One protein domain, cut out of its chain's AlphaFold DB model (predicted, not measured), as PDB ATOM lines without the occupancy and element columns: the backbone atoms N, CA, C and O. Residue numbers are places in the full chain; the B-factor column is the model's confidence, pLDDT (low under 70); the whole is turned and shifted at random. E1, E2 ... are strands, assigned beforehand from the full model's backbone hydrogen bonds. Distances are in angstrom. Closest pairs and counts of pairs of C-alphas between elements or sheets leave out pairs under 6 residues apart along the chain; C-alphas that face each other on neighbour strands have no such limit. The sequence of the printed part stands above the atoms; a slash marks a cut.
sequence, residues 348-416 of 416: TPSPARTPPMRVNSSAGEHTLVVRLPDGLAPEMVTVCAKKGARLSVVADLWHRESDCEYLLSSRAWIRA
ATOM      1  N   THR A 348     -51.562   2.739  -2.436       63.12
ATOM      2  CA  THR A 348     -51.328   3.228  -3.798       63.12
ATOM      3  C   THR A 348     -50.491   4.508  -3.719       63.12
ATOM      4  O   THR A 348     -50.997   5.504  -3.197       63.12
ATOM      5  N   PRO A 349     -49.238   4.546  -4.217       66.38
ATOM      6  CA  PRO A 349     -48.515   5.808  -4.307       66.38
ATOM      7  C   PRO A 349     -49.293   6.760  -5.221       66.38
ATOM      8  O   PRO A 349     -49.793   6.346  -6.269       66.38
ATOM      9  N   SER A 350     -49.393   8.036  -4.833       75.69
ATOM     10  CA  SER A 350     -49.980   9.069  -5.697       75.69
ATOM     11  C   SER A 350     -49.301   9.019  -7.072       75.69
ATOM     12  O   SER A 350     -48.068   8.975  -7.111       75.69
ATOM     13  N   PRO A 351     -50.042   9.033  -8.198       74.75
ATOM     14  CA  PRO A 351     -49.452   8.827  -9.522       74.75
ATOM     15  C   PRO A 351     -48.352   9.851  -9.835       74.75
ATOM     16  O   PRO A 351     -47.340   9.492 -10.434       74.75
ATOM     17  N   ALA A 352     -48.485  11.081  -9.324       79.12
ATOM     18  CA  ALA A 352     -47.493  12.154  -9.422       79.12
ATOM     19  C   ALA A 352     -46.166  11.893  -8.666       79.12
ATOM     20  O   ALA A 352     -45.206  12.632  -8.858       79.12
ATOM     21  N   ARG A 353     -46.095  10.860  -7.815       80.00
ATOM     22  CA  ARG A 353     -44.876  10.404  -7.116       80.00
ATOM     23  C   ARG A 353     -44.216   9.180  -7.769       80.00
ATOM     24  O   ARG A 353     -43.255   8.646  -7.220       80.00
ATOM     25  N   THR A 354     -44.702   8.722  -8.923       87.12
ATOM     26  CA  THR A 354     -44.061   7.622  -9.663       87.12
ATOM     27  C   THR A 354     -42.766   8.125 -10.317       87.12
ATOM     28  O   THR A 354     -42.829   9.106 -11.062       87.12
ATOM     29  N   PRO A 355     -41.595   7.499 -10.089       90.62
ATOM     30  CA  PRO A 355     -40.347   7.961 -10.692       90.62
ATOM     31  C   PRO A 355     -40.375   7.823 -12.228       90.62
ATOM     32  O   PRO A 355     -40.912   6.832 -12.736       90.62
ATOM     33  N   PRO A 356     -39.784   8.768 -12.990       93.44
ATOM     34  CA  PRO A 356     -39.784   8.719 -14.449       93.44
ATOM     35  C   PRO A 356     -39.162   7.428 -14.994       93.44
ATOM     36  O   PRO A 356     -38.003   7.109 -14.719       93.44
ATOM     37  N   MET A 357     -39.935   6.712 -15.809       94.94
ATOM     38  CA  MET A 357     -39.581   5.419 -16.391       94.94
ATOM     39  C   MET A 357     -39.595   5.508 -17.921       94.94
ATOM     40  O   MET A 357     -40.503   6.090 -18.512       94.94
ATOM     41  N   ARG A 358     -38.585   4.925 -18.573       96.69
ATOM     42  CA  ARG A 358     -38.475   4.816 -20.036       96.69
ATOM     43  C   ARG A 358     -38.086   3.388 -20.408       96.69
ATOM     44  O   ARG A 358     -37.211   2.805 -19.776       96.69
ATOM     45  N   VAL A 359     -38.717   2.843 -21.445       96.06
ATOM     46  CA  VAL A 359     -38.363   1.537 -22.016       96.06
ATOM     47  C   VAL A 359     -37.817   1.766 -23.416       96.06
ATOM     48  O   VAL A 359     -38.542   2.226 -24.296       96.06
ATOM     49  N   ASN A 360     -36.548   1.429 -23.618       97.12
ATOM     50  CA  ASN A 360     -35.931   1.383 -24.939       97.12
ATOM     51  C   ASN A 360     -36.026  -0.062 -25.450       97.12
ATOM     52  O   ASN A 360     -35.841  -1.003 -24.682       97.12
ATOM     53  N   SER A 361     -36.350  -0.257 -26.727       96.81
ATOM     54  CA  SER A 361     -36.464  -1.593 -27.330       96.81
ATOM     55  C   SER A 361     -35.734  -1.632 -28.664       96.81
ATOM     56  O   SER A 361     -35.965  -0.777 -29.517       96.81
ATOM     57  N   SER A 362     -34.873  -2.629 -28.837       97.00
ATOM     58  CA  SER A 362     -34.185  -2.949 -30.088       97.00
ATOM     59  C   SER A 362     -34.650  -4.314 -30.611       97.00
ATOM     60  O   SER A 362     -35.500  -4.968 -30.008       97.00
ATOM     61  N   ALA A 363     -34.088  -4.777 -31.730       95.81
ATOM     62  CA  ALA A 363     -34.400  -6.095 -32.286       95.81
ATOM     63  C   ALA A 363     -33.901  -7.283 -31.427       95.81
ATOM     64  O   ALA A 363     -34.280  -8.421 -31.701       95.81
ATOM     65  N   GLY A 364     -33.056  -7.041 -30.413       95.69
ATOM     66  CA  GLY A 364     -32.483  -8.086 -29.554       95.69
ATOM     67  C   GLY A 364     -32.425  -7.767 -28.055       95.69
ATOM     68  O   GLY A 364     -32.080  -8.654 -27.279       95.69
ATOM     69  N   GLU A 365     -32.766  -6.546 -27.634       96.00
ATOM     70  CA  GLU A 365     -32.639  -6.077 -26.248       96.00
ATOM     71  C   GLU A 365     -33.826  -5.179 -25.852       96.00
ATOM     72  O   GLU A 365     -34.314  -4.385 -26.659       96.00
ATOM     73  N   HIS A 366     -34.251  -5.261 -24.588       94.06
ATOM     74  CA  HIS A 366     -35.171  -4.305 -23.971       94.06
ATOM     75  C   HIS A 366     -34.509  -3.685 -22.734       94.06
ATOM     76  O   HIS A 366     -34.342  -4.358 -21.717       94.06
ATOM     77  N   THR A 367     -34.163  -2.401 -22.807       95.88
ATOM     78  CA  THR A 367     -33.490  -1.668 -21.727       95.88
ATOM     79  C   THR A 367     -34.518  -0.857 -20.933       95.88
ATOM     80  O   THR A 367     -35.143   0.067 -21.464       95.88
ATOM     81  N   LEU A 368     -34.699  -1.182 -19.649       96.12
ATOM     82  CA  LEU A 368     -35.561  -0.437 -18.726       96.12
ATOM     83  C   LEU A 368     -34.734   0.613 -17.970       96.12
ATOM     84  O   LEU A 368     -33.852   0.263 -17.192       96.12
ATOM     85  N   VAL A 369     -35.052   1.895 -18.155       96.38
ATOM     86  CA  VAL A 369     -34.393   3.020 -17.478       96.38
ATOM     87  C   VAL A 369     -35.369   3.662 -16.494       96.38
ATOM     88  O   VAL A 369     -36.428   4.148 -16.896       96.38
ATOM     89  N   VAL A 370     -35.012   3.694 -15.209       95.88
ATOM     90  CA  VAL A 370     -35.814   4.302 -14.132       95.88
ATOM     91  C   VAL A 370     -34.983   5.371 -13.430       95.88
ATOM     92  O   VAL A 370     -33.874   5.092 -12.985       95.88
ATOM     93  N   ARG A 371     -35.511   6.593 -13.312       95.06
ATOM     94  CA  ARG A 371     -34.870   7.680 -12.556       95.06
ATOM     95  C   ARG A 371     -35.303   7.637 -11.093       95.06
ATOM     96  O   ARG A 371     -36.320   8.220 -10.731       95.06
ATOM     97  N   LEU A 372     -34.538   6.917 -10.279       92.88
ATOM     98  CA  LEU A 372     -34.711   6.878  -8.826       92.88
ATOM     99  C   LEU A 372     -34.127   8.149  -8.162       92.88
ATOM    100  O   LEU A 372     -33.150   8.684  -8.683       92.88
ATOM    101  N   PRO A 373     -34.701   8.636  -7.041       90.94
ATOM    102  CA  PRO A 373     -34.140   9.746  -6.262       90.94
ATOM    103  C   PRO A 373     -32.740   9.485  -5.683       90.94
ATOM    104  O   PRO A 373     -32.392   8.352  -5.346       90.94
ATOM    105  N   ASP A 374     -31.968  10.557  -5.493       90.75
ATOM    106  CA  ASP A 374     -30.587  10.488  -5.009       90.75
ATOM    107  C   ASP A 374     -30.457  10.010  -3.552       90.75
ATOM    108  O   ASP A 374     -31.183  10.419  -2.638       90.75
ATOM    109  N   GLY A 375     -29.466   9.146  -3.320       89.75
ATOM    110  CA  GLY A 375     -29.240   8.483  -2.035       89.75
ATOM    111  C   GLY A 375     -30.087   7.228  -1.801       89.75
ATOM    112  O   GLY A 375     -30.087   6.708  -0.687       89.75
ATOM    113  N   LEU A 376     -30.766   6.710  -2.830       89.88
ATOM    114  CA  LEU A 376     -31.103   5.288  -2.893       89.88
ATOM    115  C   LEU A 376     -29.842   4.486  -3.243       89.88
ATOM    116  O   LEU A 376     -29.358   4.540  -4.373       89.88
ATOM    117  N   ALA A 377     -29.311   3.758  -2.265       90.19
ATOM    118  CA  ALA A 377     -28.221   2.813  -2.467       90.19
ATOM    119  C   ALA A 377     -28.703   1.549  -3.227       90.19
ATOM    120  O   ALA A 377     -29.887   1.203  -3.130       90.19
ATOM    121  N   PRO A 378     -27.836   0.862  -4.001       91.12
ATOM    122  CA  PRO A 378     -28.235  -0.244  -4.881       91.12
ATOM    123  C   PRO A 378     -28.984  -1.390  -4.184       91.12
ATOM    124  O   PRO A 378     -29.931  -1.940  -4.742       91.12
ATOM    125  N   GLU A 379     -28.602  -1.722  -2.953       92.69
ATOM    126  CA  GLU A 379     -29.194  -2.770  -2.117       92.69
ATOM    127  C   GLU A 379     -30.641  -2.478  -1.685       92.69
ATOM    128  O   GLU A 379     -31.390  -3.404  -1.375       92.69
ATOM    129  N   MET A 380     -31.076  -1.213  -1.735       92.31
ATOM    130  CA  MET A 380     -32.476  -0.830  -1.509       92.31
ATOM    131  C   MET A 380     -33.367  -1.043  -2.749       92.31
ATOM    132  O   MET A 380     -34.581  -0.847  -2.662       92.31
ATOM    133  N   VAL A 381     -32.806  -1.452  -3.898       94.06
ATOM    134  CA  VAL A 381     -33.519  -1.587  -5.181       94.06
ATOM    135  C   VAL A 381     -33.673  -3.056  -5.586       94.06
ATOM    136  O   VAL A 381     -32.767  -3.684  -6.131       94.06
ATOM    137  N   THR A 382     -34.873  -3.607  -5.398       95.44
ATOM    138  CA  THR A 382     -35.224  -4.959  -5.855       95.44
ATOM    139  C   THR A 382     -35.861  -4.918  -7.244       95.44
ATOM    140  O   THR A 382     -36.949  -4.366  -7.431       95.44
ATOM    141  N   VAL A 383     -35.226  -5.574  -8.218       95.62
ATOM    142  CA  VAL A 383     -35.785  -5.814  -9.557       95.62
ATOM    143  C   VAL A 383     -36.199  -7.279  -9.666       95.62
ATOM    144  O   VAL A 383     -35.362  -8.167  -9.535       95.62
ATOM    145  N   CYS A 384     -37.480  -7.559  -9.924       95.06
ATOM    146  CA  CYS A 384     -37.962  -8.928 -10.115       95.06
ATOM    147  C   CYS A 384     -38.829  -9.097 -11.373       95.06
ATOM    148  O   CYS A 384     -39.705  -8.285 -11.685       95.06
ATOM    149  N   ALA A 385     -38.587 -10.196 -12.092       95.31
ATOM    150  CA  ALA A 385     -39.405 -10.629 -13.216       95.31
ATOM    151  C   ALA A 385     -40.615 -11.433 -12.712       95.31
ATOM    152  O   ALA A 385     -40.489 -12.319 -11.868       95.31
ATOM    153  N   LYS A 386     -41.803 -11.126 -13.234       93.94
ATOM    154  CA  LYS A 386     -43.085 -11.738 -12.860       93.94
ATOM    155  C   LYS A 386     -43.719 -12.430 -14.069       93.94
ATOM    156  O   LYS A 386     -43.544 -12.013 -15.217       93.94
ATOM    157  N   LYS A 387     -44.477 -13.500 -13.799       94.69
ATOM    158  CA  LYS A 387     -45.153 -14.328 -14.815       94.69
ATOM    159  C   LYS A 387     -45.947 -13.461 -15.805       94.69
ATOM    160  O   LYS A 387     -46.697 -12.576 -15.398       94.69
ATOM    161  N   GLY A 388     -45.792 -13.758 -17.097       94.81
ATOM    162  CA  GLY A 388     -46.399 -12.988 -18.190       94.81
ATOM    163  C   GLY A 388     -45.543 -11.820 -18.696       94.81
ATOM    164  O   GLY A 388     -46.110 -10.797 -19.054       94.81
ATOM    165  N   ALA A 389     -44.210 -11.968 -18.707       91.44
ATOM    166  CA  ALA A 389     -43.249 -10.982 -19.226       91.44
ATOM    167  C   ALA A 389     -43.349  -9.583 -18.578       91.44
ATOM    168  O   ALA A 389     -43.178  -8.564 -19.239       91.44
ATOM    169  N   ARG A 390     -43.621  -9.532 -17.268       92.94
ATOM    170  CA  ARG A 390     -43.751  -8.280 -16.509       92.94
ATOM    171  C   ARG A 390     -42.520  -8.038 -15.651       92.94
ATOM    172  O   ARG A 390     -42.119  -8.927 -14.904       92.94
ATOM    173  N   LEU A 391     -41.971  -6.829 -15.693       95.19
ATOM    174  CA  LEU A 391     -40.950  -6.387 -14.745       95.19
ATOM    175  C   LEU A 391     -41.598  -5.629 -13.583       95.19
ATOM    176  O   LEU A 391     -42.647  -5.000 -13.726       95.19
ATOM    177  N   SER A 392     -40.974  -5.717 -12.415       93.19
ATOM    178  CA  SER A 392     -41.384  -5.018 -11.205       93.19
ATOM    179  C   SER A 392     -40.133  -4.486 -10.528       93.19
ATOM    180  O   SER A 392     -39.281  -5.266 -10.109       93.19
ATOM    181  N   VAL A 393     -40.043  -3.165 -10.419       94.06
ATOM    182  CA  VAL A 393     -39.003  -2.482  -9.647       94.06
ATOM    183  C   VAL A 393     -39.644  -2.009  -8.347       94.06
ATOM    184  O   VAL A 393     -40.732  -1.430  -8.374       94.06
ATOM    185  N   VAL A 394     -38.990  -2.303  -7.229       93.00
ATOM    186  CA  VAL A 394     -39.353  -1.852  -5.882       93.00
ATOM    187  C   VAL A 394     -38.114  -1.194  -5.287       93.00
ATOM    188  O   VAL A 394     -37.025  -1.756  -5.376       93.00
ATOM    189  N   ALA A 395     -38.280  -0.007  -4.713       92.94
ATOM    190  CA  ALA A 395     -37.227   0.707  -4.004       92.94
ATOM    191  C   ALA A 395     -37.751   1.062  -2.606       92.94
ATOM    192  O   ALA A 395     -38.627   1.919  -2.487       92.94
ATOM    193  N   ASP A 396     -37.249   0.374  -1.581       89.25
ATOM    194  CA  ASP A 396     -37.674   0.545  -0.184       89.25
ATOM    195  C   ASP A 396     -36.612   1.402   0.536       89.25
ATOM    196  O   ASP A 396     -35.493   0.945   0.745       89.25
ATOM    197  N   LEU A 397     -36.928   2.650   0.907       83.75
ATOM    198  CA  LEU A 397     -35.968   3.610   1.493       83.75
ATOM    199  C   LEU A 397     -35.793   3.424   3.020       83.75
ATOM    200  O   LEU A 397     -35.919   4.365   3.800       83.75
ATOM    201  N   TRP A 398     -35.511   2.198   3.461       76.00
ATOM    202  CA  TRP A 398     -35.527   1.825   4.885       76.00
ATOM    203  C   TRP A 398     -34.380   2.410   5.733       76.00
ATOM    204  O   TRP A 398     -34.446   2.365   6.954       76.00
ATOM    205  N   HIS A 399     -33.345   2.986   5.111       67.12
ATOM    206  CA  HIS A 399     -32.187   3.565   5.811       67.12
ATOM    207  C   HIS A 399     -32.284   5.072   6.131       67.12
ATOM    208  O   HIS A 399     -31.363   5.606   6.747       67.12
ATOM    209  N   ARG A 400     -33.327   5.787   5.681       62.72
ATOM    210  CA  ARG A 400     -33.447   7.254   5.872       62.72
ATOM    211  C   ARG A 400     -34.610   7.707   6.751       62.72
ATOM    212  O   ARG A 400     -34.725   8.900   7.011       62.72
ATOM    213  N   GLU A 401     -35.439   6.787   7.223       62.47
ATOM    214  CA  GLU A 401     -36.388   7.075   8.295       62.47
ATOM    215  C   GLU A 401     -35.577   7.109   9.608       62.47
ATOM    216  O   GLU A 401     -35.247   6.070  10.172       62.47
ATOM    217  N   SER A 402     -35.194   8.306  10.078       58.84
ATOM    218  CA  SER A 402     -34.588   8.494  11.415       58.84
ATOM    219  C   SER A 402     -35.483   7.942  12.521       58.84
ATOM    220  O   SER A 402     -35.011   7.485  13.559       58.84
ATOM    221  N   ASP A 403     -36.780   7.937  12.236       45.00
ATOM    222  CA  ASP A 403     -37.871   7.590  13.125       45.00
ATOM    223  C   ASP A 403     -38.253   6.110  12.907       45.00
ATOM    224  O   ASP A 403     -39.424   5.753  12.785       45.00
ATOM    225  N   CYS A 404     -37.247   5.227  12.819       45.75
ATOM    226  CA  CYS A 404     -37.394   3.779  12.612       45.75
ATOM    227  C   CYS A 404     -38.017   3.026  13.817       45.75
ATOM    228  O   CYS A 404     -37.733   1.847  14.044       45.75
ATOM    229  N   GLU A 405     -38.939   3.655  14.551       45.16
ATOM    230  CA  GLU A 405     -39.828   3.018  15.530       45.16
ATOM    231  C   GLU A 405     -40.935   2.195  14.833       45.16
ATOM    232  O   GLU A 405     -42.132   2.385  15.027       45.16
ATOM    233  N   TYR A 406     -40.515   1.241  13.996       40.97
ATOM    234  CA  TYR A 406     -41.286   0.085  13.520       40.97
ATOM    235  C   TYR A 406     -42.639   0.323  12.801       40.97
ATOM    236  O   TYR A 406     -43.386  -0.636  12.573       40.97
ATOM    237  N   LEU A 407     -42.952   1.544  12.345       36.38
ATOM    238  CA  LEU A 407     -44.247   1.883  11.730       36.38
ATOM    239  C   LEU A 407     -44.240   2.042  10.191       36.38
ATOM    240  O   LEU A 407     -44.419   3.119   9.635       36.38
ATOM    241  N   LEU A 408     -44.256   0.887   9.513       38.53
ATOM    242  CA  LEU A 408     -45.045   0.649   8.283       38.53
ATOM    243  C   LEU A 408     -44.677   1.376   6.960       38.53
ATOM    244  O   LEU A 408     -45.545   1.882   6.253       38.53
ATOM    245  N   SER A 409     -43.449   1.145   6.488       39.69
ATOM    246  CA  SER A 409     -43.169   0.683   5.107       39.69
ATOM    247  C   SER A 409     -43.776   1.490   3.935       39.69
ATOM    248  O   SER A 409     -44.782   1.103   3.324       39.69
ATOM    249  N   SER A 410     -43.061   2.536   3.511       41.41
ATOM    250  CA  SER A 410     -43.318   3.333   2.294       41.41
ATOM    251  C   SER A 410     -43.040   2.582   0.968       41.41
ATOM    252  O   SER A 410     -42.205   2.989   0.161       41.41
ATOM    253  N   ARG A 411     -43.743   1.470   0.711       49.78
ATOM    254  CA  ARG A 411     -43.536   0.590  -0.461       49.78
ATOM    255  C   ARG A 411     -44.101   1.138  -1.775       49.78
ATOM    256  O   ARG A 411     -45.300   1.031  -2.043       49.78
ATOM    257  N   ALA A 412     -43.227   1.630  -2.652       48.28
ATOM    258  CA  ALA A 412     -43.587   2.044  -4.008       48.28
ATOM    259  C   ALA A 412     -43.659   0.844  -4.980       48.28
ATOM    260  O   ALA A 412     -42.648   0.219  -5.301       48.28
ATOM    261  N   TRP A 413     -44.856   0.546  -5.496       43.16
ATOM    262  CA  TRP A 413     -45.074  -0.508  -6.496       43.16
ATOM    263  C   TRP A 413     -45.147   0.075  -7.907       43.16
ATOM    264  O   TRP A 413     -46.131   0.733  -8.246       43.16
ATOM    265  N   ILE A 414     -44.162  -0.223  -8.760       48.25
ATOM    266  CA  ILE A 414     -44.190   0.180 -10.174       48.25
ATOM    267  C   ILE A 414     -44.502  -1.028 -11.063       48.25
ATOM    268  O   ILE A 414     -43.914  -2.104 -10.919       48.25
ATOM    269  N   ARG A 415     -45.443  -0.842 -11.993       40.00
ATOM    270  CA  ARG A 415     -45.887  -1.844 -12.966       40.00
ATOM    271  C   ARG A 415     -45.624  -1.338 -14.383       40.00
ATOM    272  O   ARG A 415     -46.374  -0.491 -14.864       40.00
ATOM    273  N   ALA A 416     -44.605  -1.910 -15.018       49.66
ATOM    274  CA  ALA A 416     -44.527  -1.991 -16.475       49.66
ATOM    275  C   ALA A 416     -45.492  -3.079 -17.005       49.66
ATOM    276  O   ALA A 416     -45.850  -4.004 -16.223       49.66
TER     277      ALA A 416
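Overview. This is residues 348 to 416 of the 416 residues of an uncharacterized protein of Trametes pubescens (UniProt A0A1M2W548). You see little regular structure here: two separate strand hairpins, E1 with E2 and E3 with E4, and a tail, residues 396 to 416, that folds back beside E4. Residues 361 to 366 stick out at one end and residues 402 to 408 at the other. The 69 printed residues include four named strands, E1 to E4 in chain order, in two antiparallel sheets; the class is all strand, with 22 residues, under half, in named elements. The whole is loose, radius of gyration of the C-alphas 14.0 A, spanning 49 by 25 by 24 A.

Along the chain. Find C-alpha 357 at (-39.581, 5.419, -16.391); E1, residues 357 to 361, begins there. E2 is residues 366 to 370. E3, residues 381 to 386, runs 15.9 A, and E4, residues 390 to 395, runs 16.7 A to C-alpha 395 at (-37.227, 0.707, -4.004).

Arrangement. In the hairpin E1 and E2, at 165 degrees, look for N 358 and O 369, 2.8 A, within hydrogen-bond range. In the hairpin E3 and E4, at 161 degrees, look for N 384 and O 392, 2.9 A, within that range. E2 and E3 are apart.

Size, cuts and confidence. The printed part has no cut and no long link. Residues 348 to 349 and 399 to 416 have pLDDT under 70.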